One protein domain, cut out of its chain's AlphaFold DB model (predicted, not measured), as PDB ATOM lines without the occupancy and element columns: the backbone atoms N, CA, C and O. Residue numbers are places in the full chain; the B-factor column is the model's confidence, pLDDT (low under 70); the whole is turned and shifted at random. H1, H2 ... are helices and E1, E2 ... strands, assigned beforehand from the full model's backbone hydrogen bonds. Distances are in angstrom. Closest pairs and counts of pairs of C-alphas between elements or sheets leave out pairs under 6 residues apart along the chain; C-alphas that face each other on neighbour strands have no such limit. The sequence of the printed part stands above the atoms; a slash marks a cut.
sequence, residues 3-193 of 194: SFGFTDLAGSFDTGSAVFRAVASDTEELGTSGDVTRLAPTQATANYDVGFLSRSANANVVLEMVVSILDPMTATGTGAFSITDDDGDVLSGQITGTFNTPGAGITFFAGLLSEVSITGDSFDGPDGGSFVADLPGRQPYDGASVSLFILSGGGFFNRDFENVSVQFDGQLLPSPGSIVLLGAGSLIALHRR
ATOM      1  N   SER A   3     -52.548 -36.330  19.245       96.25
ATOM      2  CA  SER A   3     -52.530 -35.200  20.169       96.25
ATOM      3  C   SER A   3     -51.882 -35.619  21.476       96.25
ATOM      4  O   SER A   3     -51.825 -36.806  21.783       96.25
ATOM      5  N   PHE A   4     -51.416 -34.642  22.235       98.38
ATOM      6  CA  PHE A   4     -50.971 -34.830  23.605       98.38
ATOM      7  C   PHE A   4     -51.350 -33.608  24.434       98.38
ATOM      8  O   PHE A   4     -51.480 -32.508  23.888       98.38
ATOM      9  N   GLY A   5     -51.499 -33.806  25.736       98.31
ATOM     10  CA  GLY A   5     -51.765 -32.741  26.692       98.31
ATOM     11  C   GLY A   5     -51.213 -33.121  28.053       98.31
ATOM     12  O   GLY A   5     -51.447 -34.233  28.513       98.31
ATOM     13  N   PHE A   6     -50.472 -32.212  28.674       98.56
ATOM     14  CA  PHE A   6     -49.918 -32.377  30.013       98.56
ATOM     15  C   PHE A   6     -50.184 -31.131  30.848       98.56
ATOM     16  O   PHE A   6     -50.004 -30.004  30.377       98.56
ATOM     17  N   THR A   7     -50.586 -31.329  32.097       97.88
ATOM     18  CA  THR A   7     -50.752 -30.268  33.091       97.88
ATOM     19  C   THR A   7     -49.741 -30.429  34.210       97.88
ATOM     20  O   THR A   7     -49.209 -31.517  34.436       97.88
ATOM     21  N   ASP A   8     -49.481 -29.327  34.913       97.12
ATOM     22  CA  ASP A   8     -48.663 -29.320  36.127       97.12
ATOM     23  C   ASP A   8     -47.234 -29.829  35.904       97.12
ATOM     24  O   ASP A   8     -46.618 -30.444  36.776       97.12
ATOM     25  N   LEU A   9     -46.678 -29.534  34.723       98.06
ATOM     26  CA  LEU A   9     -45.240 -29.621  34.494       98.06
ATOM     27  C   LEU A   9     -44.537 -28.572  35.364       98.06
ATOM     28  O   LEU A   9     -44.991 -27.428  35.464       98.06
ATOM     29  N   ALA A  10     -43.402 -28.937  35.949       97.94
ATOM     30  CA  ALA A  10     -42.556 -28.032  36.711       97.94
ATOM     31  C   ALA A  10     -41.797 -27.088  35.771       97.94
ATOM     32  O   ALA A  10     -40.744 -27.413  35.217       97.94
ATOM     33  N   GLY A  11     -42.376 -25.906  35.584       97.31
ATOM     34  CA  GLY A  11     -41.833 -24.797  34.819       97.31
ATOM     35  C   GLY A  11     -40.720 -24.058  35.555       97.31
ATOM     36  O   GLY A  11     -40.844 -23.725  36.734       97.31
ATOM     37  N   SER A  12     -39.658 -23.736  34.828       97.19
ATOM     38  CA  SER A  12     -38.540 -22.915  35.284       97.19
ATOM     39  C   SER A  12     -37.997 -22.043  34.157       97.19
ATOM     40  O   SER A  12     -38.164 -22.344  32.972       97.19
ATOM     41  N   PHE A  13     -37.341 -20.952  34.532       97.56
ATOM     42  CA  PHE A  13     -36.571 -20.115  33.627       97.56
ATOM     43  C   PHE A  13     -35.323 -19.600  34.326       97.56
ATOM     44  O   PHE A  13     -35.405 -19.112  35.453       97.56
ATOM     45  N   ASP A  14     -34.202 -19.660  33.617       97.06
ATOM     46  CA  ASP A  14     -32.915 -19.133  34.057       97.06
ATOM     47  C   ASP A  14     -32.489 -17.981  33.136       97.06
ATOM     48  O   ASP A  14     -32.271 -18.154  31.935       97.06
ATOM     49  N   THR A  15     -32.374 -16.779  33.695       95.56
ATOM     50  CA  THR A  15     -32.007 -15.551  32.975       95.56
ATOM     51  C   THR A  15     -30.567 -15.566  32.468       95.56
ATOM     52  O   THR A  15     -30.265 -14.876  31.493       95.56
ATOM     53  N   GLY A  16     -29.677 -16.340  33.097       96.12
ATOM     54  CA  GLY A  16     -28.272 -16.450  32.703       96.12
ATOM     55  C   GLY A  16     -28.076 -17.205  31.387       96.12
ATOM     56  O   GLY A  16     -27.261 -16.810  30.555       96.12
ATOM     57  N   SER A  17     -28.838 -18.275  31.192       97.06
ATOM     58  CA  SER A  17     -28.845 -19.139  30.007       97.06
ATOM     59  C   SER A  17     -29.968 -18.800  29.024       97.06
ATOM     60  O   SER A  17     -29.931 -19.242  27.877       97.06
ATOM     61  N   ALA A  18     -30.944 -18.000  29.460       97.38
ATOM     62  CA  ALA A  18     -32.187 -17.714  28.756       97.38
ATOM     63  C   ALA A  18     -32.966 -18.989  28.383       97.38
ATOM     64  O   ALA A  18     -33.638 -19.030  27.354       97.38
ATOM     65  N   VAL A  19     -32.882 -20.032  29.212       98.25
ATOM     66  CA  VAL A  19     -33.561 -21.309  28.970       98.25
ATOM     67  C   VAL A  19     -34.819 -21.402  29.820       98.25
ATOM     68  O   VAL A  19     -34.769 -21.291  31.043       98.25
ATOM     69  N   PHE A  20     -35.949 -21.641  29.160       98.44
ATOM     70  CA  PHE A  20     -37.198 -22.073  29.777       98.44
ATOM     71  C   PHE A  20     -37.288 -23.596  29.725       98.44
ATOM     72  O   PHE A  20     -37.064 -24.193  28.669       98.44
ATOM     73  N   ARG A  21     -37.658 -24.222  30.842       98.38
ATOM     74  CA  ARG A  21     -37.876 -25.670  30.934       98.38
ATOM     75  C   ARG A  21     -39.214 -25.948  31.589       98.38
ATOM     76  O   ARG A  21     -39.547 -25.298  32.571       98.38
ATOM     77  N   ALA A  22     -39.942 -26.935  31.095       98.31
ATOM     78  CA  ALA A  22     -41.085 -27.525  31.778       98.31
ATOM     79  C   ALA A  22     -40.898 -29.041  31.777       98.31
ATOM     80  O   ALA A  22     -40.804 -29.653  30.712       98.31
ATOM     81  N   VAL A  23     -40.773 -29.633  32.960       98.38
ATOM     82  CA  VAL A  23     -40.467 -31.061  33.124       98.38
ATOM     83  C   VAL A  23     -41.541 -31.754  33.943       98.38
ATOM     84  O   VAL A  23     -42.167 -31.125  34.794       98.38
ATOM     85  N   ALA A  24     -41.750 -33.043  33.700       98.12
ATOM     86  CA  ALA A  24     -42.608 -33.846  34.550       98.12
ATOM     87  C   ALA A  24     -42.112 -33.794  36.002       98.12
ATOM     88  O   ALA A  24     -40.909 -33.819  36.273       98.12
ATOM     89  N   SER A  25     -43.057 -33.718  36.931       97.12
ATOM     90  CA  SER A  25     -42.814 -33.652  38.366       97.12
ATOM     91  C   SER A  25     -43.821 -34.522  39.107       97.12
ATOM     92  O   SER A  25     -44.930 -34.757  38.631       97.12
ATOM     93  N   ASP A  26     -43.409 -35.013  40.272       94.62
ATOM     94  CA  ASP A  26     -44.227 -35.847  41.156       94.62
ATOM     95  C   ASP A  26     -44.142 -35.354  42.608       94.62
ATOM     96  O   ASP A  26     -44.003 -36.120  43.562       94.62
ATOM     97  N   THR A  27     -44.123 -34.030  42.773       90.25
ATOM     98  CA  THR A  27     -44.167 -33.394  44.092       90.25
ATOM     99  C   THR A  27     -45.612 -33.165  44.519       90.25
ATOM    100  O   THR A  27     -46.526 -33.164  43.697       90.25
ATOM    101  N   GLU A  28     -45.831 -32.935  45.816       83.69
ATOM    102  CA  GLU A  28     -47.172 -32.667  46.354       83.69
ATOM    103  C   GLU A  28     -47.801 -31.408  45.728       83.69
ATOM    104  O   GLU A  28     -49.010 -31.355  45.511       83.69
ATOM    105  N   GLU A  29     -46.981 -30.409  45.393       85.81
ATOM    106  CA  GLU A  29     -47.423 -29.159  44.773       85.81
ATOM    107  C   GLU A  29     -47.537 -29.223  43.242       85.81
ATOM    108  O   GLU A  29     -48.307 -28.456  42.665       85.81
ATOM    109  N   LEU A  30     -46.764 -30.095  42.583       90.50
ATOM    110  CA  LEU A  30     -46.677 -30.225  41.126       90.50
ATOM    111  C   LEU A  30     -46.609 -31.706  40.750       90.50
ATOM    112  O   LEU A  30     -45.527 -32.263  40.533       90.50
ATOM    113  N   GLY A  31     -47.784 -32.327  40.697       96.06
ATOM    114  CA  GLY A  31     -47.975 -33.679  40.191       96.06
ATOM    115  C   GLY A  31     -48.433 -33.633  38.741       96.06
ATOM    116  O   GLY A  31     -49.598 -33.346  38.473       96.06
ATOM    117  N   THR A  32     -47.525 -33.909  37.808       98.12
ATOM    118  CA  THR A  32     -47.830 -33.898  36.377       98.12
ATOM    119  C   THR A  32     -48.822 -35.005  36.032       98.12
ATOM    120  O   THR A  32     -48.683 -36.144  36.479       98.12
ATOM    121  N   SER A  33     -49.796 -34.678  35.187       97.94
ATOM    122  CA  SER A  33     -50.682 -35.656  34.554       97.94
ATOM    123  C   SER A  33     -50.957 -35.271  33.109       97.94
ATOM    124  O   SER A  33     -50.725 -34.125  32.712       97.94
ATOM    125  N   GLY A  34     -51.420 -36.218  32.306       98.25
ATOM    126  CA  GLY A  34     -51.693 -35.975  30.904       98.25
ATOM    127  C   GLY A  34     -52.034 -37.224  30.116       98.25
ATOM    128  O   GLY A  34     -52.254 -38.309  30.656       98.25
ATOM    129  N   ASP A  35     -52.063 -37.055  28.803       98.31
ATOM    130  CA  ASP A  35     -52.303 -38.141  27.875       98.31
ATOM    131  C   ASP A  35     -51.621 -37.918  26.525       98.31
ATOM    132  O   ASP A  35     -51.298 -36.795  26.121       98.31
ATOM    133  N   VAL A  36     -51.422 -39.028  25.815       98.00
ATOM    134  CA  VAL A  36     -51.083 -39.040  24.394       98.00
ATOM    135  C   VAL A  36     -52.138 -39.857  23.666       98.00
ATOM    136  O   VAL A  36     -52.313 -41.050  23.907       98.00
ATOM    137  N   THR A  37     -52.843 -39.221  22.739       96.81
ATOM    138  CA  THR A  37     -53.994 -39.807  22.060       96.81
ATOM    139  C   THR A  37     -53.750 -39.942  20.562       96.81
ATOM    140  O   THR A  37     -53.550 -38.969  19.828       96.81
ATOM    141  N   ARG A  38     -53.878 -41.168  20.053       93.81
ATOM    142  CA  ARG A  38     -53.963 -41.438  18.618       93.81
ATOM    143  C   ARG A  38     -55.385 -41.156  18.132       93.81
ATOM    144  O   ARG A  38     -56.332 -41.863  18.460       93.81
ATOM    145  N   LEU A  39     -55.532 -40.164  17.255       88.50
ATOM    146  CA  LEU A  39     -56.827 -39.739  16.697       88.50
ATOM    147  C   LEU A  39     -57.189 -40.463  15.384       88.50
ATOM    148  O   LEU A  39     -58.331 -40.411  14.923       88.50
ATOM    149  N   ALA A  40     -56.225 -41.153  14.767       79.94
ATOM    150  CA  ALA A  40     -56.459 -41.991  13.591       79.94
ATOM    151  C   ALA A  40     -56.809 -43.437  13.991       79.94
ATOM    152  O   ALA A  40     -56.203 -43.954  14.925       79.94
ATOM    153  N   PRO A  41     -57.698 -44.141  13.266       79.19
ATOM    154  CA  PRO A  41     -57.996 -45.542  13.554       79.19
ATOM    155  C   PRO A  41     -56.736 -46.431  13.615       79.19
ATOM    156  O   PRO A  41     -55.844 -46.283  12.779       79.19
ATOM    157  N   THR A  42     -56.624 -47.359  14.567       80.88
ATOM    158  CA  THR A  42     -57.484 -47.523  15.757       80.88
ATOM    159  C   THR A  42     -57.186 -46.440  16.794       80.88
ATOM    160  O   THR A  42     -56.033 -46.261  17.174       80.88
ATOM    161  N   GLN A  43     -58.220 -45.710  17.223       89.88
ATOM    162  CA  GLN A  43     -58.073 -44.669  18.241       89.88
ATOM    163  C   GLN A  43     -57.826 -45.304  19.601       89.88
ATOM    164  O   GLN A  43     -58.542 -46.232  19.978       89.88
ATOM    165  N   ALA A  44     -56.829 -44.793  20.308       95.31
ATOM    166  CA  ALA A  44     -56.520 -45.172  21.673       95.31
ATOM    167  C   ALA A  44     -55.642 -44.095  22.319       95.31
ATOM    168  O   ALA A  44     -55.047 -43.263  21.625       95.31
ATOM    169  N   THR A  45     -55.601 -44.125  23.645       97.38
ATOM    170  CA  THR A  45     -54.952 -43.122  24.485       97.38
ATOM    171  C   THR A  45     -54.015 -43.826  25.451       97.38
ATOM    172  O   THR A  45     -54.431 -44.785  26.097       97.38
ATOM    173  N   ALA A  46     -52.775 -43.353  25.522       97.94
ATOM    174  CA  ALA A  46     -51.807 -43.677  26.558       97.94
ATOM    175  C   ALA A  46     -51.967 -42.655  27.693       97.94
ATOM    176  O   ALA A  46     -51.854 -41.452  27.449       97.94
ATOM    177  N   ASN A  47     -52.284 -43.125  28.900       98.31
ATOM    178  CA  ASN A  47     -52.604 -42.267  30.043       98.31
ATOM    179  C   ASN A  47     -51.406 -42.109  30.983       98.31
ATOM    180  O   ASN A  47     -50.690 -43.076  31.253       98.31
ATOM    181  N   TYR A  48     -51.246 -40.892  31.500       98.38
ATOM    182  CA  TYR A  48     -50.251 -40.502  32.493       98.38
ATOM    183  C   TYR A  48     -50.992 -39.865  33.672       98.38
ATOM    184  O   TYR A  48     -51.274 -38.667  33.673       98.38
ATOM    185  N   ASP A  49     -51.342 -40.660  34.675       97.31
ATOM    186  CA  ASP A  49     -51.986 -40.152  35.882       97.31
ATOM    187  C   ASP A  49     -50.942 -39.503  36.805       97.31
ATOM    188  O   ASP A  49     -49.749 -39.811  36.758       97.31
ATOM    189  N   VAL A  50     -51.392 -38.649  37.728       96.44
ATOM    190  CA  VAL A  50     -50.521 -38.110  38.788       96.44
ATOM    191  C   VAL A  50     -49.806 -39.265  39.504       96.44
ATOM    192  O   VAL A  50     -50.438 -40.273  39.855       96.44
ATOM    193  N   GLY A  51     -48.490 -39.155  39.700       94.50
ATOM    194  CA  GLY A  51     -47.672 -40.244  40.242       94.50
ATOM    195  C   GLY A  51     -46.923 -41.090  39.215       94.50
ATOM    196  O   GLY A  51     -46.224 -42.022  39.619       94.50
ATOM    197  N   PHE A  52     -47.068 -40.839  37.906       96.69
ATOM    198  CA  PHE A  52     -46.522 -41.748  36.888       96.69
ATOM    199  C   PHE A  52     -44.993 -41.885  36.943       96.69
ATOM    200  O   PHE A  52     -44.479 -42.979  36.717       96.69
ATOM    201  N   LEU A  53     -44.264 -40.826  37.321       96.44
ATOM    202  CA  LEU A  53     -42.802 -40.862  37.482       96.44
ATOM    203  C   LEU A  53     -42.343 -41.815  38.593       96.44
ATOM    204  O   LEU A  53     -41.244 -42.358  38.533       96.44
ATOM    205  N   SER A  54     -43.167 -42.018  39.624       93.94
ATOM    206  CA  SER A  54     -42.879 -42.985  40.687       93.94
ATOM    207  C   SER A  54     -43.257 -44.419  40.302       93.94
ATOM    208  O   SER A  54     -42.792 -45.367  40.938       93.94
ATOM    209  N   ARG A  55     -44.127 -44.595  39.298       92.94
ATOM    210  CA  ARG A  55     -44.632 -45.903  38.846       92.94
ATOM    211  C   ARG A  55     -43.836 -46.473  37.674       92.94
ATOM    212  O   ARG A  55     -43.661 -47.687  37.617       92.94
ATOM    213  N   SER A  56     -43.321 -45.611  36.804       95.69
ATOM    214  CA  SER A  56     -42.501 -45.978  35.653       95.69
ATOM    215  C   SER A  56     -41.077 -45.460  35.805       95.69
ATOM    216  O   SER A  56     -40.854 -44.320  36.199       95.69
ATOM    217  N   ALA A  57     -40.095 -46.292  35.458       94.50
ATOM    218  CA  ALA A  57     -38.691 -45.878  35.436       94.50
ATOM    219  C   ALA A  57     -38.315 -45.093  34.167       94.50
ATOM    220  O   ALA A  57     -37.240 -44.492  34.126       94.50
ATOM    221  N   ASN A  58     -39.173 -45.130  33.143       97.00
ATOM    222  CA  ASN A  58     -38.895 -44.576  31.822       97.00
ATOM    223  C   ASN A  58     -39.756 -43.348  31.523       97.00
ATOM    224  O   ASN A  58     -39.241 -42.368  30.980       97.00
ATOM    225  N   ALA A  59     -41.042 -43.397  31.890       97.81
ATOM    226  CA  ALA A  59     -42.006 -42.381  31.500       97.81
ATOM    227  C   ALA A  59     -41.569 -40.991  31.968       97.81
ATOM    228  O   ALA A  59     -41.203 -40.795  33.125       97.81
ATOM    229  N   ASN A  60     -41.600 -40.014  31.065       98.38
ATOM    230  CA  ASN A  60     -41.147 -38.655  31.350       98.38
ATOM    231  C   ASN A  60     -41.704 -37.660  30.327       98.38
ATOM    232  O   ASN A  60     -42.025 -38.025  29.199       98.38
ATOM    233  N   VAL A  61     -41.754 -36.383  30.695       98.69
ATOM    234  CA  VAL A  61     -42.105 -35.282  29.794       98.69
ATOM    235  C   VAL A  61     -41.114 -34.151  29.996       98.69
ATOM    236  O   VAL A  61     -40.870 -33.718  31.119       98.69
ATOM    237  N   VAL A  62     -40.542 -33.655  28.906       98.62
ATOM    238  CA  VAL A  62     -39.591 -32.545  28.922       98.62
ATOM    239  C   VAL A  62     -39.900 -31.605  27.768       98.62
ATOM    240  O   VAL A  62     -39.972 -32.020  26.616       98.62
ATOM    241  N   LEU A  63     -40.023 -30.322  28.082       98.69
ATOM    242  CA  LEU A  63     -40.033 -29.211  27.141       98.69
ATOM    243  C   LEU A  63     -38.888 -28.275  27.514       98.69
ATOM    244  O   LEU A  63     -38.798 -27.829  28.657       98.69
ATOM    245  N   GLU A  64     -38.029 -27.952  26.556       98.69
ATOM    246  CA  GLU A  64     -36.904 -27.045  26.761       98.69
ATOM    247  C   GLU A  64     -36.794 -26.081  25.585       98.69
ATOM    248  O   GLU A  64     -36.815 -26.494  24.425       98.69
ATOM    249  N   MET A  65     -36.693 -24.785  25.876       98.69
ATOM    250  CA  MET A  65     -36.619 -23.730  24.870       98.69
ATOM    251  C   MET A  65     -35.633 -22.645  25.276       98.69
ATOM    252  O   MET A  65     -35.655 -22.157  26.403       98.69
ATOM    253  N   VAL A  66     -34.837 -22.192  24.314       98.56
ATOM    254  CA  VAL A  66     -34.112 -20.927  24.412       98.56
ATOM    255  C   VAL A  66     -35.089 -19.795  24.120       98.56
ATOM    256  O   VAL A  66     -35.777 -19.799  23.096       98.56
ATOM    257  N   VAL A  67     -35.141 -18.824  25.023       98.25
ATOM    258  CA  VAL A  67     -36.029 -17.667  24.965       98.25
ATOM    259  C   VAL A  67     -35.253 -16.443  24.493       98.25
ATOM    260  O   VAL A  67     -34.188 -16.124  25.014       98.25
ATOM    261  N   SER A  68     -35.813 -15.704  23.538       97.50
ATOM    262  CA  SER A  68     -35.302 -14.390  23.134       97.50
ATOM    263  C   SER A  68     -36.390 -13.342  23.303       97.50
ATOM    264  O   SER A  68     -37.390 -13.346  22.586       97.50
ATOM    265  N   ILE A  69     -36.189 -12.428  24.249       95.19
ATOM    266  CA  ILE A  69     -37.124 -11.337  24.533       95.19
ATOM    267  C   ILE A  69     -37.121 -10.357  23.357       95.19
ATOM    268  O   ILE A  69     -36.064  -9.864  22.961       95.19
ATOM    269  N   LEU A  70     -38.299 -10.078  22.805       94.19
ATOM    270  CA  LEU A  70     -38.475  -9.092  21.738       94.19
ATOM    271  C   LEU A  70     -38.879  -7.736  22.321       94.19
ATOM    272  O   LEU A  70     -38.348  -6.699  21.923       94.19
ATOM    273  N   ASP A  71     -39.801  -7.752  23.280       92.44
ATOM    274  CA  ASP A  71     -40.311  -6.580  23.985       92.44
ATOM    275  C   ASP A  71     -40.849  -6.985  25.384       92.44
ATOM    276  O   ASP A  71     -40.782  -8.159  25.752       92.44
ATOM    277  N   PRO A  72     -41.363  -6.049  26.210       90.00
ATOM    278  CA  PRO A  72     -41.854  -6.372  27.555       90.00
ATOM    279  C   PRO A  72     -43.032  -7.360  27.629       90.00
ATOM    280  O   PRO A  72     -43.359  -7.814  28.724       90.00
ATOM    281  N   MET A  73     -43.702  -7.640  26.512       91.25
ATOM    282  CA  MET A  73     -44.885  -8.494  26.412       91.25
ATOM    283  C   MET A  73     -44.683  -9.716  25.507       91.25
ATOM    284  O   MET A  73     -45.509 -10.630  25.566       91.25
ATOM    285  N   THR A  74     -43.638  -9.742  24.675       95.06
ATOM    286  CA  THR A  74     -43.414 -10.803  23.685       95.06
ATOM    287  C   THR A  74     -41.971 -11.315  23.650       95.06
ATOM    288  O   THR A  74     -40.999 -10.567  23.787       95.06
ATOM    289  N   ALA A  75     -41.819 -12.629  23.487       97.44
ATOM    290  CA  ALA A  75     -40.533 -13.312  23.352       97.44
ATOM    291  C   ALA A  75     -40.678 -14.487  22.387       97.44
ATOM    292  O   ALA A  75     -41.741 -15.098  22.315       97.44
ATOM    293  N   THR A  76     -39.625 -14.843  21.662       98.19
ATOM    294  CA  THR A  76     -39.598 -16.091  20.891       98.19
ATOM    295  C   THR A  76     -39.079 -17.231  21.752       98.19
ATOM    296  O   THR A  76     -38.234 -17.007  22.614       98.19
ATOM    297  N   GLY A  77     -39.545 -18.446  21.485       98.25
ATOM    298  CA  GLY A  77     -38.997 -19.679  22.044       98.25
ATOM    299  C   GLY A  77     -38.613 -20.636  20.924       98.25
ATOM    300  O   GLY A  77     -39.422 -20.862  20.022       98.25
ATOM    301  N   THR A  78     -37.405 -21.195  20.982       98.62
ATOM    302  CA  THR A  78     -36.949 -22.267  20.084       98.62
ATOM    303  C   THR A  78     -36.264 -23.353  20.897       98.62
ATOM    304  O   THR A  78     -35.375 -23.061  21.694       98.62
ATOM    305  N   GLY A  79     -36.647 -24.605  20.684       98.44
ATOM    306  CA  GLY A  79     -36.018 -25.747  21.334       98.44
ATOM    307  C   GLY A  79     -36.698 -27.051  20.959       98.44
ATOM    308  O   GLY A  79     -37.115 -27.211  19.813       98.44
ATOM    309  N   ALA A  80     -36.833 -27.964  21.916       98.56
ATOM    310  CA  ALA A  80     -37.347 -29.306  21.679       98.56
ATOM    311  C   ALA A  80     -38.286 -29.775  22.794       98.56
ATOM    312  O   ALA A  80     -38.276 -29.258  23.914       98.56
ATOM    313  N   PHE A  81     -39.079 -30.793  22.473       98.75
ATOM    314  CA  PHE A  81     -39.860 -31.540  23.449       98.75
ATOM    315  C   PHE A  81     -39.606 -33.043  23.312       98.75
ATOM    316  O   PHE A  81     -39.237 -33.536  22.241       98.75
ATOM    317  N   SER A  82     -39.828 -33.767  24.402       98.56
ATOM    318  CA  SER A  82     -39.762 -35.220  24.474       98.56
ATOM    319  C   SER A  82     -40.808 -35.726  25.461       98.56
ATOM    320  O   SER A  82     -40.928 -35.209  26.570       98.56
ATOM    321  N   ILE A  83     -41.569 -36.728  25.039       98.75
ATOM    322  CA  ILE A  83     -42.514 -37.485  25.852       98.75
ATOM    323  C   ILE A  83     -42.064 -38.939  25.745       98.75
ATOM    324  O   ILE A  83     -42.047 -39.496  24.648       98.75
ATOM    325  N   THR A  84     -41.642 -39.511  26.864       98.56
ATOM    326  CA  THR A  84     -41.235 -40.914  26.989       98.56
ATOM    327  C   THR A  84     -42.372 -41.696  27.630       98.56
ATOM    328  O   THR A  84     -43.038 -41.189  28.540       98.56
ATOM    329  N   ASP A  85     -42.628 -42.895  27.142       97.88
ATOM    330  CA  ASP A  85     -43.685 -43.778  27.622       97.88
ATOM    331  C   ASP A  85     -43.175 -44.803  28.654       97.88
ATOM    332  O   ASP A  85     -42.084 -44.640  29.212       97.88
ATOM    333  N   ASP A  86     -43.991 -45.808  28.990       97.88
ATOM    334  CA  ASP A  86     -43.670 -46.755  30.060       97.88
ATOM    335  C   ASP A  86     -42.492 -47.693  29.744       97.88
ATOM    336  O   ASP A  86     -41.746 -48.073  30.654       97.88
ATOM    337  N   ASP A  87     -42.266 -48.050  28.478       96.25
ATOM    338  CA  ASP A  87     -41.201 -48.978  28.077       96.25
ATOM    339  C   ASP A  87     -39.977 -48.291  27.445       96.25
ATOM    340  O   ASP A  87     -38.937 -48.935  27.256       96.25
ATOM    341  N   GLY A  88     -40.031 -46.966  27.291       96.75
ATOM    342  CA  GLY A  88     -38.902 -46.119  26.911       96.75
ATOM    343  C   GLY A  88     -38.959 -45.615  25.473       96.75
ATOM    344  O   GLY A  88     -37.981 -45.023  25.004       96.75
ATOM    345  N   ASP A  89     -40.078 -45.818  24.789       97.69
ATOM    346  CA  ASP A  89     -40.363 -45.247  23.488       97.69
ATOM    347  C   ASP A  89     -40.655 -43.741  23.600       97.69
ATOM    348  O   ASP A  89     -41.203 -43.229  24.580       97.69
ATOM    349  N   VAL A  90     -40.199 -42.978  22.600       98.06
ATOM    350  CA  VAL A  90     -40.096 -41.518  22.689       98.06
ATOM    351  C   VAL A  90     -40.805 -40.846  21.525       98.06
ATOM    352  O   VAL A  90     -40.401 -40.967  20.368       98.06
ATOM    353  N   LEU A  91     -41.800 -40.023  21.855       98.00
ATOM    354  CA  LEU A  91     -42.356 -38.997  20.983       98.00
ATOM    355  C   LEU A  91     -41.562 -37.700  21.189       98.00
ATOM    356  O   LEU A  91     -41.581 -37.115  22.269       98.00
ATOM    357  N   SER A  92     -40.860 -37.225  20.162       98.25
ATOM    358  CA  SER A  92     -40.030 -36.017  20.265       98.25
ATOM    359  C   SER A  92     -40.023 -35.198  18.986       98.25
ATOM    360  O   SER A  92     -40.317 -35.712  17.909       98.25
ATOM    361  N   GLY A  93     -39.674 -33.921  19.099       98.06
ATOM    362  CA  GLY A  93     -39.510 -33.034  17.955       98.06
ATOM    363  C   GLY A  93     -39.025 -31.646  18.352       98.06
ATOM    364  O   GLY A  93     -38.820 -31.344  19.530       98.06
ATOM    365  N   GLN A  94     -38.860 -30.793  17.347       98.56
ATOM    366  CA  GLN A  94     -38.519 -29.388  17.527       98.56
ATOM    367  C   GLN A  94     -39.779 -28.557  17.754       98.56
ATOM    368  O   GLN A  94     -40.852 -28.859  17.226       98.56
ATOM    369  N   ILE A  95     -39.630 -27.474  18.508       98.50
ATOM    370  CA  ILE A  95     -40.675 -26.494  18.787       98.50
ATOM    371  C   ILE A  95     -40.136 -25.088  18.530       98.50
ATOM    372  O   ILE A  95     -39.020 -24.736  18.916       98.50
ATOM    373  N   THR A  96     -40.916 -24.263  17.837       98.44
ATOM    374  CA  THR A  96     -40.614 -22.838  17.652       98.44
ATOM    375  C   THR A  96     -41.890 -22.022  17.698       98.44
ATOM    376  O   THR A  96     -42.896 -22.401  17.103       98.44
ATOM    377  N   GLY A  97     -41.862 -20.885  18.382       98.06
ATOM    378  CA  GLY A  97     -43.046 -20.050  18.529       98.06
ATOM    379  C   GLY A  97     -42.804 -18.783  19.327       98.06
ATOM    380  O   GLY A  97     -41.667 -18.335  19.500       98.06
ATOM    381  N   THR A  98     -43.900 -18.217  19.823       98.12
ATOM    382  CA  THR A  98     -43.903 -16.936  20.525       98.12
ATOM    383  C   THR A  98     -44.624 -17.059  21.857       98.12
ATOM    384  O   THR A  98     -45.768 -17.511  21.926       98.12
ATOM    385  N   PHE A  99     -43.966 -16.587  22.909       97.69
ATOM    386  CA  PHE A  99     -44.569 -16.284  24.193       97.69
ATOM    387  C   PHE A  99     -45.198 -14.898  24.171       97.69
ATOM    388  O   PHE A  99     -44.594 -13.936  23.695       97.69
ATOM    389  N   ASN A 100     -46.386 -14.792  24.751       95.19
ATOM    390  CA  ASN A 100     -47.096 -13.541  24.941       95.19
ATOM    391  C   ASN A 100     -47.573 -13.449  26.390       95.19
ATOM    392  O   ASN A 100     -48.141 -14.405  26.924       95.19
ATOM    393  N   THR A 101     -47.403 -12.281  27.003       93.00
ATOM    394  CA  THR A 101     -48.042 -11.953  28.277       93.00
ATOM    395  C   THR A 101     -48.988 -10.762  28.105       93.00
ATOM    396  O   THR A 101     -48.550  -9.639  27.868       93.00
ATOM    397  N   PRO A 102     -50.314 -10.954  28.215       89.06
ATOM    398  CA  PRO A 102     -51.266  -9.845  28.157       89.06
ATOM    399  C   PRO A 102     -51.319  -9.039  29.471       89.06
ATOM    400  O   PRO A 102     -52.087  -8.083  29.573       89.06
ATOM    401  N   GLY A 103     -50.534  -9.425  30.484       84.94
ATOM    402  CA  GLY A 103     -50.577  -8.885  31.840       84.94
ATOM    403  C   GLY A 103     -51.131  -9.884  32.861       84.94
ATOM    404  O   GLY A 103     -51.362 -11.053  32.563       84.94
ATOM    405  N   ALA A 104     -51.307  -9.420  34.104       85.31
ATOM    406  CA  ALA A 104     -51.808 -10.216  35.237       85.31
ATOM    407  C   ALA A 104     -51.000 -11.494  35.565       85.31
ATOM    408  O   ALA A 104     -51.505 -12.388  36.237       85.31
ATOM    409  N   GLY A 105     -49.745 -11.581  35.107       88.31
ATOM    410  CA  GLY A 105     -48.889 -12.755  35.301       88.31
ATOM    411  C   GLY A 105     -49.176 -13.911  34.342       88.31
ATOM    412  O   GLY A 105     -48.459 -14.905  34.373       88.31
ATOM    413  N   ILE A 106     -50.182 -13.792  33.474       92.38
ATOM    414  CA  ILE A 106     -50.537 -14.828  32.501       92.38
ATOM    415  C   ILE A 106     -49.497 -14.822  31.385       92.38
ATOM    416  O   ILE A 106     -49.208 -13.767  30.819       92.38
ATOM    417  N   THR A 107     -48.966 -15.990  31.045       95.31
ATOM    418  CA  THR A 107     -48.103 -16.173  29.878       95.31
ATOM    419  C   THR A 107     -48.583 -17.375  29.091       95.31
ATOM    420  O   THR A 107     -48.781 -18.450  29.652       95.31
ATOM    421  N   PHE A 108     -48.757 -17.200  27.785       95.88
ATOM    422  CA  PHE A 108     -49.049 -18.303  26.883       95.88
ATOM    423  C   PHE A 108     -48.041 -18.346  25.744       95.88
ATOM    424  O   PHE A 108     -47.557 -17.317  25.273       95.88
ATOM    425  N   PHE A 109     -47.738 -19.555  25.300       97.88
ATOM    426  CA  PHE A 109     -46.918 -19.844  24.140       97.88
ATOM    427  C   PHE A 109     -47.810 -20.378  23.028       97.88
ATOM    428  O   PHE A 109     -48.686 -21.199  23.285       97.88
ATOM    429  N   ALA A 110     -47.576 -19.934  21.799       97.81
ATOM    430  CA  ALA A 110     -48.144 -20.547  20.607       97.81
ATOM    431  C   ALA A 110     -47.001 -20.873  19.648       97.81
ATOM    432  O   ALA A 110     -46.236 -19.976  19.274       97.81
ATOM    433  N   GLY A 111     -46.886 -22.139  19.257       96.88
ATOM    434  CA  GLY A 111     -45.780 -22.600  18.432       96.88
ATOM    435  C   GLY A 111     -46.146 -23.676  17.428       96.88
ATOM    436  O   GLY A 111     -47.235 -24.251  17.428       96.88
ATOM    437  N   LEU A 112     -45.190 -23.916  16.543       98.00
ATOM    438  CA  LEU A 112     -45.190 -24.984  15.563       98.00
ATOM    439  C   LEU A 112     -44.278 -26.102  16.054       98.00
ATOM    440  O   LEU A 112     -43.221 -25.844  16.631       98.00
ATOM    441  N   LEU A 113     -44.710 -27.332  15.801       97.88
ATOM    442  CA  LEU A 113     -43.923 -28.538  15.997       97.88
ATOM    443  C   LEU A 113     -43.399 -28.994  14.638       97.88
ATOM    444  O   LEU A 113     -44.154 -29.002  13.663       97.88
ATOM    445  N   SER A 114     -42.138 -29.391  14.577       96.88
ATOM    446  CA  SER A 114     -41.504 -29.912  13.365       96.88
ATOM    447  C   SER A 114     -40.541 -31.036  13.707       96.88
ATOM    448  O   SER A 114     -40.142 -31.188  14.860       96.88
ATOM    449  N   GLU A 115     -40.143 -31.813  12.701       95.88
ATOM    450  CA  GLU A 115     -39.238 -32.957  12.894       95.88
ATOM    451  C   GLU A 115     -39.778 -33.971  13.919       95.88
ATOM    452  O   GLU A 115     -39.010 -34.664  14.583       95.88
ATOM    453  N   VAL A 116     -41.108 -34.057  14.064       96.56
ATOM    454  CA  VAL A 116     -41.709 -34.893  15.102       96.56
ATOM    455  C   VAL A 116     -41.615 -36.360  14.709       96.56
ATOM    456  O   VAL A 116     -42.058 -36.756  13.628       96.56
ATOM    457  N   SER A 117     -41.072 -37.176  15.600       95.25
ATOM    458  CA  SER A 117     -40.884 -38.611  15.416       95.25
ATOM    459  C   SER A 117     -41.326 -39.382  16.652       95.25
ATOM    460  O   SER A 117     -41.368 -38.832  17.752       95.25
ATOM    461  N   ILE A 118     -41.687 -40.643  16.440       95.06
ATOM    462  CA  ILE A 118     -41.979 -41.608  17.501       95.06
ATOM    463  C   ILE A 118     -41.032 -42.775  17.272       95.06
ATOM    464  O   ILE A 118     -41.026 -43.338  16.171       95.06
ATOM    465  N   THR A 119     -40.208 -43.086  18.267       95.31
ATOM    466  CA  THR A 119     -39.456 -44.343  18.303       95.31
ATOM    467  C   THR A 119     -40.352 -45.446  18.846       95.31
ATOM    468  O   THR A 119     -41.255 -45.136  19.612       95.31
ATOM    469  N   GLY A 120     -40.104 -46.693  18.447       93.00
ATOM    470  CA  GLY A 120     -40.880 -47.825  18.947       93.00
ATOM    471  C   GLY A 120     -41.945 -48.358  18.007       93.00
ATOM    472  O   GLY A 120     -42.222 -47.788  16.946       93.00
ATOM    473  N   ASP A 121     -42.540 -49.474  18.420       92.31
ATOM    474  CA  ASP A 121     -43.654 -50.122  17.719       92.31
ATOM    475  C   ASP A 121     -45.010 -49.760  18.355       92.31
ATOM    476  O   ASP A 121     -46.039 -49.706  17.663       92.31
ATOM    477  N   SER A 122     -45.020 -49.462  19.654       94.94
ATOM    478  CA  SER A 122     -46.171 -48.992  20.422       94.94
ATOM    479  C   SER A 122     -45.840 -47.708  21.178       94.94
ATOM    480  O   SER A 122     -44.749 -47.167  21.071       94.94
ATOM    481  N   PHE A 123     -46.866 -47.131  21.789       96.75
ATOM    482  CA  PHE A 123     -46.733 -46.041  22.736       96.75
ATOM    483  C   PHE A 123     -47.651 -46.367  23.914       96.75
ATOM    484  O   PHE A 123     -48.882 -46.411  23.747       96.75
ATOM    485  N   ASP A 124     -47.058 -46.667  25.061       97.44
ATOM    486  CA  ASP A 124     -47.687 -47.348  26.189       97.44
ATOM    487  C   ASP A 124     -47.780 -46.428  27.416       97.44
ATOM    488  O   ASP A 124     -46.786 -46.003  28.002       97.44
ATOM    489  N   GLY A 125     -49.010 -46.101  27.823       97.06
ATOM    490  CA  GLY A 125     -49.238 -45.229  28.972       97.06
ATOM    491  C   GLY A 125     -48.881 -45.937  30.282       97.06
ATOM    492  O   GLY A 125     -49.397 -47.037  30.506       97.06
ATOM    493  N   PRO A 126     -48.098 -45.316  31.185       96.81
ATOM    494  CA  PRO A 126     -47.723 -45.926  32.468       96.81
ATOM    495  C   PRO A 126     -48.931 -46.238  33.364       96.81
ATOM    496  O   PRO A 126     -48.863 -47.112  34.227       96.81
ATOM    497  N   ASP A 127     -50.060 -45.563  33.132       96.75
ATOM    498  CA  ASP A 127     -51.318 -45.759  33.861       96.75
ATOM    499  C   ASP A 127     -52.411 -46.419  33.015       96.75
ATOM    500  O   ASP A 127     -53.586 -46.490  33.383       96.75
ATOM    501  N   GLY A 128     -52.000 -46.981  31.882       95.88
ATOM    502  CA  GLY A 128     -52.817 -47.809  31.020       95.88
ATOM    503  C   GLY A 128     -53.171 -47.160  29.692       95.88
ATOM    504  O   GLY A 128     -53.041 -45.955  29.466       95.88
ATOM    505  N   GLY A 129     -53.688 -48.017  28.814       97.00
ATOM    506  CA  GLY A 129     -53.951 -47.679  27.425       97.00
ATOM    507  C   GLY A 129     -52.671 -47.645  26.589       97.00
ATOM    508  O   GLY A 129     -51.583 -47.366  27.082       97.00
ATOM    509  N   SER A 130     -52.807 -47.983  25.314       96.62
ATOM    510  CA  SER A 130     -51.689 -48.015  24.380       96.62
ATOM    511  C   SER A 130     -52.172 -47.863  22.951       96.62
ATOM    512  O   SER A 130     -53.344 -48.109  22.639       96.62
ATOM    513  N   PHE A 131     -51.275 -47.463  22.057       95.50
ATOM    514  CA  PHE A 131     -51.545 -47.466  20.625       95.50
ATOM    515  C   PHE A 131     -50.311 -47.864  19.823       95.50
ATOM    516  O   PHE A 131     -49.183 -47.711  20.263       95.50
ATOM    517  N   VAL A 132     -50.528 -48.347  18.599       93.25
ATOM    518  CA  VAL A 132     -49.435 -48.640  17.659       93.25
ATOM    519  C   VAL A 132     -48.816 -47.325  17.174       93.25
ATOM    520  O   VAL A 132     -49.549 -46.467  16.666       93.25
ATOM    521  N   ALA A 133     -47.494 -47.183  17.278       89.88
ATOM    522  CA  ALA A 133     -46.750 -45.966  16.934       89.88
ATOM    523  C   ALA A 133     -46.723 -45.659  15.419       89.88
ATOM    524  O   ALA A 133     -46.435 -44.532  15.010       89.88
ATOM    525  N   ASP A 134     -47.102 -46.624  14.571       87.31
ATOM    526  CA  ASP A 134     -47.306 -46.425  13.130       87.31
ATOM    527  C   ASP A 134     -48.526 -45.521  12.859       87.31
ATOM    528  O   ASP A 134     -49.684 -45.965  12.776       87.31
ATOM    529  N   LEU A 135     -48.270 -44.212  12.769       85.81
ATOM    530  CA  LEU A 135     -49.270 -43.209  12.419       85.81
ATOM    531  C   LEU A 135     -49.349 -43.019  10.895       85.81
ATOM    532  O   LEU A 135     -48.320 -42.957  10.221       85.81
ATOM    533  N   PRO A 136     -50.555 -42.777  10.335       84.06
ATOM    534  CA  PRO A 136     -50.709 -42.513   8.909       84.06
ATOM    535  C   PRO A 136     -49.817 -41.374   8.399       84.06
ATOM    536  O   PRO A 136     -49.839 -40.262   8.931       84.06
ATOM    537  N   GLY A 137     -49.105 -41.641   7.305       83.56
ATOM    538  CA  GLY A 137     -48.120 -40.729   6.729       83.56
ATOM    539  C   GLY A 137     -46.702 -41.247   6.910       83.56
ATOM    540  O   GLY A 137     -46.499 -42.392   7.290       83.56
ATOM    541  N   ARG A 138     -45.717 -40.416   6.585       84.38
ATOM    542  CA  ARG A 138     -44.315 -40.705   6.885       84.38
ATOM    543  C   ARG A 138     -43.814 -39.677   7.883       84.38
ATOM    544  O   ARG A 138     -44.071 -38.495   7.682       84.38
ATOM    545  N   GLN A 139     -43.113 -40.150   8.909       87.00
ATOM    546  CA  GLN A 139     -42.286 -39.301   9.758       87.00
ATOM    547  C   GLN A 139     -41.207 -38.596   8.905       87.00
ATOM    548  O   GLN A 139     -40.766 -39.169   7.898       87.00
ATOM    549  N   PRO A 140     -40.760 -37.389   9.290       92.38
ATOM    550  CA  PRO A 140     -41.240 -36.622  10.439       92.38
ATOM    551  C   PRO A 140     -42.634 -36.011  10.228       92.38
ATOM    552  O   PRO A 140     -43.060 -35.773   9.096       92.38
ATOM    553  N   TYR A 141     -43.340 -35.763  11.327       92.38
ATOM    554  CA  TYR A 141     -44.614 -35.049  11.344       92.38
ATOM    555  C   TYR A 141     -44.414 -33.571  11.698       92.38
ATOM    556  O   TYR A 141     -43.456 -33.198  12.377       92.38
ATOM    557  N   ASP A 142     -45.377 -32.759  11.271       94.19
ATOM    558  CA  ASP A 142     -45.517 -31.365  11.682       94.19
ATOM    559  C   ASP A 142     -46.748 -31.220  12.578       94.19
ATOM    560  O   ASP A 142     -47.687 -32.025  12.522       94.19
ATOM    561  N   GLY A 143     -46.781 -30.172  13.388       95.44
ATOM    562  CA  GLY A 143     -47.891 -29.914  14.291       95.44
ATOM    563  C   GLY A 143     -47.925 -28.492  14.818       95.44
ATOM    564  O   GLY A 143     -47.180 -27.614  14.385       95.44
ATOM    565  N   ALA A 144     -48.807 -28.278  15.779       96.94
ATOM    566  CA  ALA A 144     -48.890 -27.046  16.543       96.94
ATOM    567  C   ALA A 144     -48.954 -27.378  18.030       96.94
ATOM    568  O   ALA A 144     -49.396 -28.465  18.411       96.94
ATOM    569  N   SER A 145     -48.521 -26.437  18.856       97.56
ATOM    570  CA  SER A 145     -48.571 -26.553  20.306       97.56
ATOM    571  C   SER A 145     -48.933 -25.237  20.969       97.56
ATOM    572  O   SER A 145     -48.736 -24.146  20.418       97.56
ATOM    573  N   VAL A 146     -49.470 -25.364  22.175       97.94
ATOM    574  CA  VAL A 146     -49.756 -24.259  23.077       97.94
ATOM    575  C   VAL A 146     -49.209 -24.613  24.451       97.94
ATOM    576  O   VAL A 146     -49.281 -25.762  24.882       97.94
ATOM    577  N   SER A 147     -48.680 -23.615  25.150       97.38
ATOM    578  CA  SER A 147     -48.400 -23.736  26.580       97.38
ATOM    579  C   SER A 147     -49.011 -22.576  27.342       97.38
ATOM    580  O   SER A 147     -49.121 -21.474  26.806       97.38
ATOM    581  N   LEU A 148     -49.383 -22.803  28.597       96.94
ATOM    582  CA  LEU A 148     -49.953 -21.787  29.480       96.94
ATOM    583  C   LEU A 148     -49.336 -21.911  30.870       96.94
ATOM    584  O   LEU A 148     -49.250 -23.006  31.417       96.94
ATOM    585  N   PHE A 149     -48.944 -20.782  31.452       95.69
ATOM    586  CA  PHE A 149     -48.526 -20.706  32.849       95.69
ATOM    587  C   PHE A 149     -48.812 -19.325  33.442       95.69
ATOM    588  O   PHE A 149     -49.021 -18.340  32.726       95.69
ATOM    589  N   ILE A 150     -48.837 -19.250  34.774       92.88
ATOM    590  CA  ILE A 150     -49.116 -18.014  35.513       92.88
ATOM    591  C   ILE A 150     -47.976 -17.736  36.494       92.88
ATOM    592  O   ILE A 150     -47.698 -18.530  37.387       92.88
ATOM    593  N   LEU A 151     -47.354 -16.565  36.367       89.19
ATOM    594  CA  LEU A 151     -46.334 -16.065  37.284       89.19
ATOM    595  C   LEU A 151     -46.938 -15.062  38.269       89.19
ATOM    596  O   LEU A 151     -47.294 -13.937  37.906       89.19
ATOM    597  N   SER A 152     -47.007 -15.436  39.547       75.19
ATOM    598  CA  SER A 152     -47.405 -14.506  40.605       75.19
ATOM    599  C   SER A 152     -46.305 -13.457  40.847       75.19
ATOM    600  O   SER A 152     -45.110 -13.750  40.874       75.19
ATOM    601  N   GLY A 153     -46.684 -12.184  40.974       66.62
ATOM    602  CA  GLY A 153     -45.735 -11.100  41.270       66.62
ATOM    603  C   GLY A 153     -45.010 -10.477  40.069       66.62
ATOM    604  O   GLY A 153     -44.073  -9.716  40.298       66.62
ATOM    605  N   GLY A 154     -45.452 -10.761  38.835       61.69
ATOM    606  CA  GLY A 154     -45.053 -10.059  37.607       61.69
ATOM    607  C   GLY A 154     -43.615 -10.314  37.133       61.69
ATOM    608  O   GLY A 154     -42.718 -10.568  37.926       61.69
ATOM    609  N   GLY A 155     -43.393 -10.218  35.822       66.75
ATOM    610  CA  GLY A 155     -42.079 -10.391  35.200       66.75
ATOM    611  C   GLY A 155     -42.114 -11.405  34.064       66.75
ATOM    612  O   GLY A 155     -42.390 -12.578  34.285       66.75
ATOM    613  N   PHE A 156     -41.868 -10.932  32.845       83.88
ATOM    614  CA  PHE A 156     -41.845 -11.736  31.630       83.88
ATOM    615  C   PHE A 156     -40.395 -12.014  31.256       83.88
ATOM    616  O   PHE A 156     -39.716 -11.126  30.744       83.88
ATOM    617  N   PHE A 157     -39.902 -13.203  31.616       90.12
ATOM    618  CA  PHE A 157     -38.523 -13.641  31.358       90.12
ATOM    619  C   PHE A 157     -37.427 -12.649  31.809       90.12
ATOM    620  O   PHE A 157     -36.312 -12.661  31.303       90.12
ATOM    621  N   ASN A 158     -37.723 -11.780  32.780       89.56
ATOM    622  CA  ASN A 158     -36.800 -10.762  33.297       89.56
ATOM    623  C   ASN A 158     -36.265 -11.085  34.705       89.56
ATOM    624  O   ASN A 158     -35.574 -10.262  35.306       89.56
ATOM    625  N   ARG A 159     -36.622 -12.256  35.233       91.44
ATOM    626  CA  ARG A 159     -36.152 -12.831  36.492       91.44
ATOM    627  C   ARG A 159     -36.241 -14.349  36.401       91.44
ATOM    628  O   ARG A 159     -37.077 -14.859  35.650       91.44
ATOM    629  N   ASP A 160     -35.437 -15.025  37.205       94.50
ATOM    630  CA  ASP A 160     -35.514 -16.474  37.334       94.50
ATOM    631  C   ASP A 160     -36.831 -16.881  38.004       94.50
ATOM    632  O   ASP A 160     -37.395 -16.143  38.825       94.50
ATOM    633  N   PHE A 161     -37.322 -18.063  37.654       94.81
ATOM    634  CA  PHE A 161     -38.406 -18.720  38.372       94.81
ATOM    635  C   PHE A 161     -38.244 -20.232  38.307       94.81
ATOM    636  O   PHE A 161     -37.644 -20.767  37.380       94.81
ATOM    637  N   GLU A 162     -38.834 -20.918  39.277       94.88
ATOM    638  CA  GLU A 162     -38.860 -22.374  39.368       94.88
ATOM    639  C   GLU A 162     -40.209 -22.818  39.934       94.88
ATOM    640  O   GLU A 162     -40.899 -22.031  40.591       94.88
ATOM    641  N   ASN A 163     -40.559 -24.084  39.704       93.62
ATOM    642  CA  ASN A 163     -41.760 -24.728  40.236       93.62
ATOM    643  C   ASN A 163     -43.052 -23.957  39.917       93.62
ATOM    644  O   ASN A 163     -43.922 -23.765  40.767       93.62
ATOM    645  N   VAL A 164     -43.176 -23.507  38.669       95.00
ATOM    646  CA  VAL A 164     -44.396 -22.886  38.142       95.00
ATOM    647  C   VAL A 164     -45.171 -23.934  37.355       95.00
ATOM    648  O   VAL A 164     -44.609 -24.509  36.432       95.00
ATOM    649  N   SER A 165     -46.448 -24.161  37.676       96.38
ATOM    650  CA  SER A 165     -47.287 -25.085  36.900       96.38
ATOM    651  C   SER A 165     -47.415 -24.603  35.451       96.38
ATOM    652  O   SER A 165     -47.838 -23.468  35.188       96.38
ATOM    653  N   VAL A 166     -47.006 -25.466  34.521       97.56
ATOM    654  CA  VAL A 166     -47.098 -25.264  33.076       97.56
ATOM    655  C   VAL A 166     -48.028 -26.319  32.489       97.56
ATOM    656  O   VAL A 166     -47.840 -27.518  32.687       97.56
ATOM    657  N   GLN A 167     -49.000 -25.858  31.710       98.25
ATOM    658  CA  GLN A 167     -49.769 -26.685  30.791       98.25
ATOM    659  C   GLN A 167     -49.069 -26.711  29.426       98.25
ATOM    660  O   GLN A 167     -48.613 -25.666  28.954       98.25
ATOM    661  N   PHE A 168     -48.995 -27.879  28.788       98.44
ATOM    662  CA  PHE A 168     -48.422 -28.077  27.458       98.44
ATOM    663  C   PHE A 168     -49.286 -29.032  26.633       98.44
ATOM    664  O   PHE A 168     -49.400 -30.211  26.951       98.44
ATOM    665  N   ASP A 169     -49.848 -28.519  25.543       98.50
ATOM    666  CA  ASP A 169     -50.706 -29.264  24.629       98.50
ATOM    667  C   ASP A 169     -50.151 -29.213  23.210       98.50
ATOM    668  O   ASP A 169     -49.606 -28.196  22.767       98.50
ATOM    669  N   GLY A 170     -50.349 -30.289  22.456       97.44
ATOM    670  CA  GLY A 170     -49.932 -30.362  21.065       97.44
ATOM    671  C   GLY A 170     -50.818 -31.246  20.204       97.44
ATOM    672  O   GLY A 170     -51.461 -32.192  20.657       97.44
ATOM    673  N   GLN A 171     -50.834 -30.932  18.910       95.62
ATOM    674  CA  GLN A 171     -51.541 -31.702  17.897       95.62
ATOM    675  C   GLN A 171     -50.675 -31.856  16.648       95.62
ATOM    676  O   GLN A 171     -50.206 -30.876  16.068       95.62
ATOM    677  N   LEU A 172     -50.501 -33.101  16.208       92.69
ATOM    678  CA  LEU A 172     -49.728 -33.470  15.026       92.69
ATOM    679  C   LEU A 172     -50.637 -33.683  13.825       92.69
ATOM    680  O   LEU A 172     -51.584 -34.474  13.879       92.69
ATOM    681  N   LEU A 173     -50.301 -33.053  12.708       83.88
ATOM    682  CA  LEU A 173     -50.974 -33.252  11.435       83.88
ATOM    683  C   LEU A 173     -50.407 -34.485  10.710       83.88
ATOM    684  O   LEU A 173     -49.201 -34.734  10.734       83.88
ATOM    685  N   PRO A 174     -51.249 -35.272  10.016       68.00
ATOM    686  CA  PRO A 174     -50.750 -36.273   9.081       68.00
ATOM    687  C   PRO A 174     -49.916 -35.596   7.985       68.00
ATOM    688  O   PRO A 174     -50.360 -34.602   7.409       68.00
ATOM    689  N   SER A 175     -48.750 -36.158   7.640       62.19
ATOM    690  CA  SER A 175     -47.944 -35.646   6.519       62.19
ATOM    691  C   SER A 175     -48.814 -35.506   5.246       62.19
ATOM    692  O   SER A 175     -49.639 -36.399   4.988       62.19
ATOM    693  N   PRO A 176     -48.654 -34.450   4.422       53.44
ATOM    694  CA  PRO A 176     -49.550 -34.155   3.293       53.44
ATOM    695  C   PRO A 176     -49.797 -35.324   2.319       53.44
ATOM    696  O   PRO A 176     -50.875 -35.434   1.732       53.44
ATOM    697  N   GLY A 177     -48.840 -36.252   2.181       48.22
ATOM    698  CA  GLY A 177     -48.973 -37.439   1.325       48.22
ATOM    699  C   GLY A 177     -50.053 -38.439   1.763       48.22
ATOM    700  O   GLY A 177     -50.582 -39.178   0.934       48.22
ATOM    701  N   SER A 178     -50.436 -38.442   3.042       48.88
ATOM    702  CA  SER A 178     -51.460 -39.352   3.581       48.88
ATOM    703  C   SER A 178     -52.898 -38.923   3.256       48.88
ATOM    704  O   SER A 178     -53.779 -39.774   3.134       48.88
ATOM    705  N   ILE A 179     -53.134 -37.627   3.013       50.66
ATOM    706  CA  ILE A 179     -54.443 -37.104   2.583       50.66
ATOM    707  C   ILE A 179     -54.696 -37.447   1.106       50.66
ATOM    708  O   ILE A 179     -55.810 -37.813   0.722       50.66
ATOM    709  N   VAL A 180     -53.649 -37.414   0.273       46.84
ATOM    710  CA  VAL A 180     -53.746 -37.743  -1.158       46.84
ATOM    711  C   VAL A 180     -54.084 -39.221  -1.379       46.84
ATOM    712  O   VAL A 180     -54.833 -39.531  -2.303       46.84
ATOM    713  N   LEU A 181     -53.617 -40.140  -0.526       48.38
ATOM    714  CA  LEU A 181     -53.902 -41.572  -0.686       48.38
ATOM    715  C   LEU A 181     -55.369 -41.932  -0.378       48.38
ATOM    716  O   LEU A 181     -55.948 -42.769  -1.074       48.38
ATOM    717  N   LEU A 182     -56.008 -41.243   0.577       50.19
ATOM    718  CA  LEU A 182     -57.455 -41.364   0.823       50.19
ATOM    719  C   LEU A 182     -58.282 -40.808  -0.354       50.19
ATOM    720  O   LEU A 182     -59.292 -41.400  -0.747       50.19
ATOM    721  N   GLY A 183     -57.827 -39.719  -0.982       52.53
ATOM    722  CA  GLY A 183     -58.466 -39.150  -2.177       52.53
ATOM    723  C   GLY A 183     -58.272 -39.991  -3.447       52.53
ATOM    724  O   GLY A 183     -59.215 -40.204  -4.212       52.53
ATOM    725  N   ALA A 184     -57.070 -40.526  -3.669       53.78
ATOM    726  CA  ALA A 184     -56.724 -41.279  -4.874       53.78
ATOM    727  C   ALA A 184     -57.266 -42.720  -4.864       53.78
ATOM    728  O   ALA A 184     -57.710 -43.209  -5.906       53.78
ATOM    729  N   GLY A 185     -57.311 -43.386  -3.703       52.22
ATOM    730  CA  GLY A 185     -57.930 -44.712  -3.568       52.22
ATOM    731  C   GLY A 185     -59.427 -44.697  -3.904       52.22
ATOM    732  O   GLY A 185     -59.937 -45.609  -4.558       52.22
ATOM    733  N   SER A 186     -60.104 -43.601  -3.556       52.84
ATOM    734  CA  SER A 186     -61.520 -43.367  -3.860       52.84
ATOM    735  C   SER A 186     -61.772 -43.156  -5.363       52.84
ATOM    736  O   SER A 186     -62.750 -43.666  -5.912       52.84
ATOM    737  N   LEU A 187     -60.869 -42.460  -6.063       52.94
ATOM    738  CA  LEU A 187     -60.984 -42.188  -7.503       52.94
ATOM    739  C   LEU A 187     -60.677 -43.414  -8.379       52.94
ATOM    740  O   LEU A 187     -61.365 -43.638  -9.377       52.94
ATOM    741  N   ILE A 188     -59.712 -44.255  -7.997       55.00
ATOM    742  CA  ILE A 188     -59.404 -45.498  -8.729       55.00
ATOM    743  C   ILE A 188     -60.542 -46.524  -8.575       55.00
ATOM    744  O   ILE A 188     -60.893 -47.212  -9.538       55.00
ATOM    745  N   ALA A 189     -61.184 -46.591  -7.403       55.06
ATOM    746  CA  ALA A 189     -62.354 -47.444  -7.181       55.06
ATOM    747  C   ALA A 189     -63.583 -47.001  -8.003       55.06
ATOM    748  O   ALA A 189     -64.342 -47.845  -8.482       55.06
ATOM    749  N   LEU A 190     -63.753 -45.693  -8.224       52.22
ATOM    750  CA  LEU A 190     -64.820 -45.141  -9.067       52.22
ATOM    751  C   LEU A 190     -64.583 -45.379 -10.567       52.22
ATOM    752  O   LEU A 190     -65.547 -45.551 -11.311       52.22
ATOM    753  N   HIS A 191     -63.328 -45.452 -11.019       50.28
ATOM    754  CA  HIS A 191     -63.018 -45.706 -12.431       50.28
ATOM    755  C   HIS A 191     -63.182 -47.178 -12.843       50.28
ATOM    756  O   HIS A 191     -63.431 -47.463 -14.007       50.28
ATOM    757  N   ARG A 192     -63.117 -48.120 -11.892       52.25
ATOM    758  CA  ARG A 192     -63.386 -49.553 -12.134       52.25
ATOM    759  C   ARG A 192     -64.875 -49.923 -12.192       52.25
ATOM    760  O   ARG A 192     -65.194 -51.086 -12.414       52.25
ATOM    761  N   ARG A 193     -65.779 -48.963 -11.966       53.25
ATOM    762  CA  ARG A 193     -67.241 -49.148 -12.041       53.25
ATOM    763  C   ARG A 193     -67.875 -48.558 -13.310       53.25
ATOM    764  O   ARG A 193     -69.091 -48.388 -13.342       53.25
TER     765      ARG A 193
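Overview. This is residues 3 to 193 of the 194 residues of an uncharacterized protein of Planctomycetes bacterium (UniProt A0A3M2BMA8). The model is a flattened, closed barrel of eight antiparallel strands, with the strand hairpin E3 and E4 paired onto E1 outside the ring and, after the last strand, the helix H2, whose residues 182 to 191 stick out from the barrel with residues 192 and 193. A second, short hairpin, E9 and E10, sits beside E4, and the four-residue helix H1 is on the barrel between E4 and E5 along the chain. The printed part has 191 residues with two named helices and twelve named strands, in the order E1 E2 E3 E4 H1 E5 E6 E7 E8 E9 E10 E11 E12 H2, and its class is mostly strand. Round the ring run E1 E2 E5 E6 E7 E8 E11 E12 and back to E1. The whole is compact, with a radius of gyration of the C-alphas of 18.5 A, but elongated, with spans of 69 by 39 by 25 A, and H2 adds to the length: without the residues that stand free the body spans 47 by 40 by 25 A.

Arrangement. E1, residues 3 to 14, and E2, residues 19 to 23, form a hairpin, with N 12 and O 21 at 2.7 A. E3, residues 33 to 38, is antiparallel to E1, with N 5 and O 35 at 3.0 A. E3 forms a hairpin with E4, residues 44 to 48, where N 36 and O 46 are 3.0 A apart. H1, residues 52 to 55, is on the barrel. E5, residues 60 to 69, is antiparallel to E2, with N 22 and O 63 at 2.8 A. E5, E6 at residues 74 to 84, E7 at residues 90 to 103 and E8 at residues 106 to 118 make a meander, each strand the antiparallel neighbour of the one before; N 64 and O 80, N 79 and O 95, and N 96 and O 112 are each 3.0 A apart. E9, residues 122 to 124, and E10, residues 130 to 132, form a hairpin, with N 123 and O 131 at 2.8 A. The closest C-alphas of E4 and E10 are those of Ala 46 and Ser 130, 4.9 A apart. E11, residues 141 to 150, is antiparallel to E8, with N 109 and O 147 at 2.8 A. E11 and E12, residues 161 to 173, form a hairpin, with N 146 and O 169 at 2.9 A. E12 closes the ring on E1, with N 6 and O 168 at 2.8 A; beside E1, E2 and E3 lie on one side and E12 on the other side. H2, residues 176 to 191, is not on the barrel. In H2, 8 of 12 O i to N i+4 pairs are within hydrogen-bond range; H1 is too short for such a pair.

Along the chain. E1 begins at C-alpha 3, (-52.530, -35.200, 20.169), is 28.9 A long and bends by 75 degrees at residue 8. E5 is 28.4 A long, E6 30.4 A, E8 31.9 A and E11 29.9 A. E7, the longest strand by residues, is 35.5 A long and begins at C-alpha 90, (-40.096, -41.518, 22.689). E12 is 33.1 A long and bends by 72 degrees at residue 164. H2 is 23.7 A long and ends at C-alpha 191, (-63.018, -45.706, -12.431).

Size, cuts and confidence. The two C-alphas farthest apart are those of Gly 153 and Arg 193, 68.9 A. The printed part has no cut. No link is long; those from E2 to E3, E10 to E11 and E11 to E12 are short, and the others are tight. The mean pLDDT of the printed part is 90.1; residues 153 to 155 and 174 to 193 are under 70, and the mean of H2 is 51.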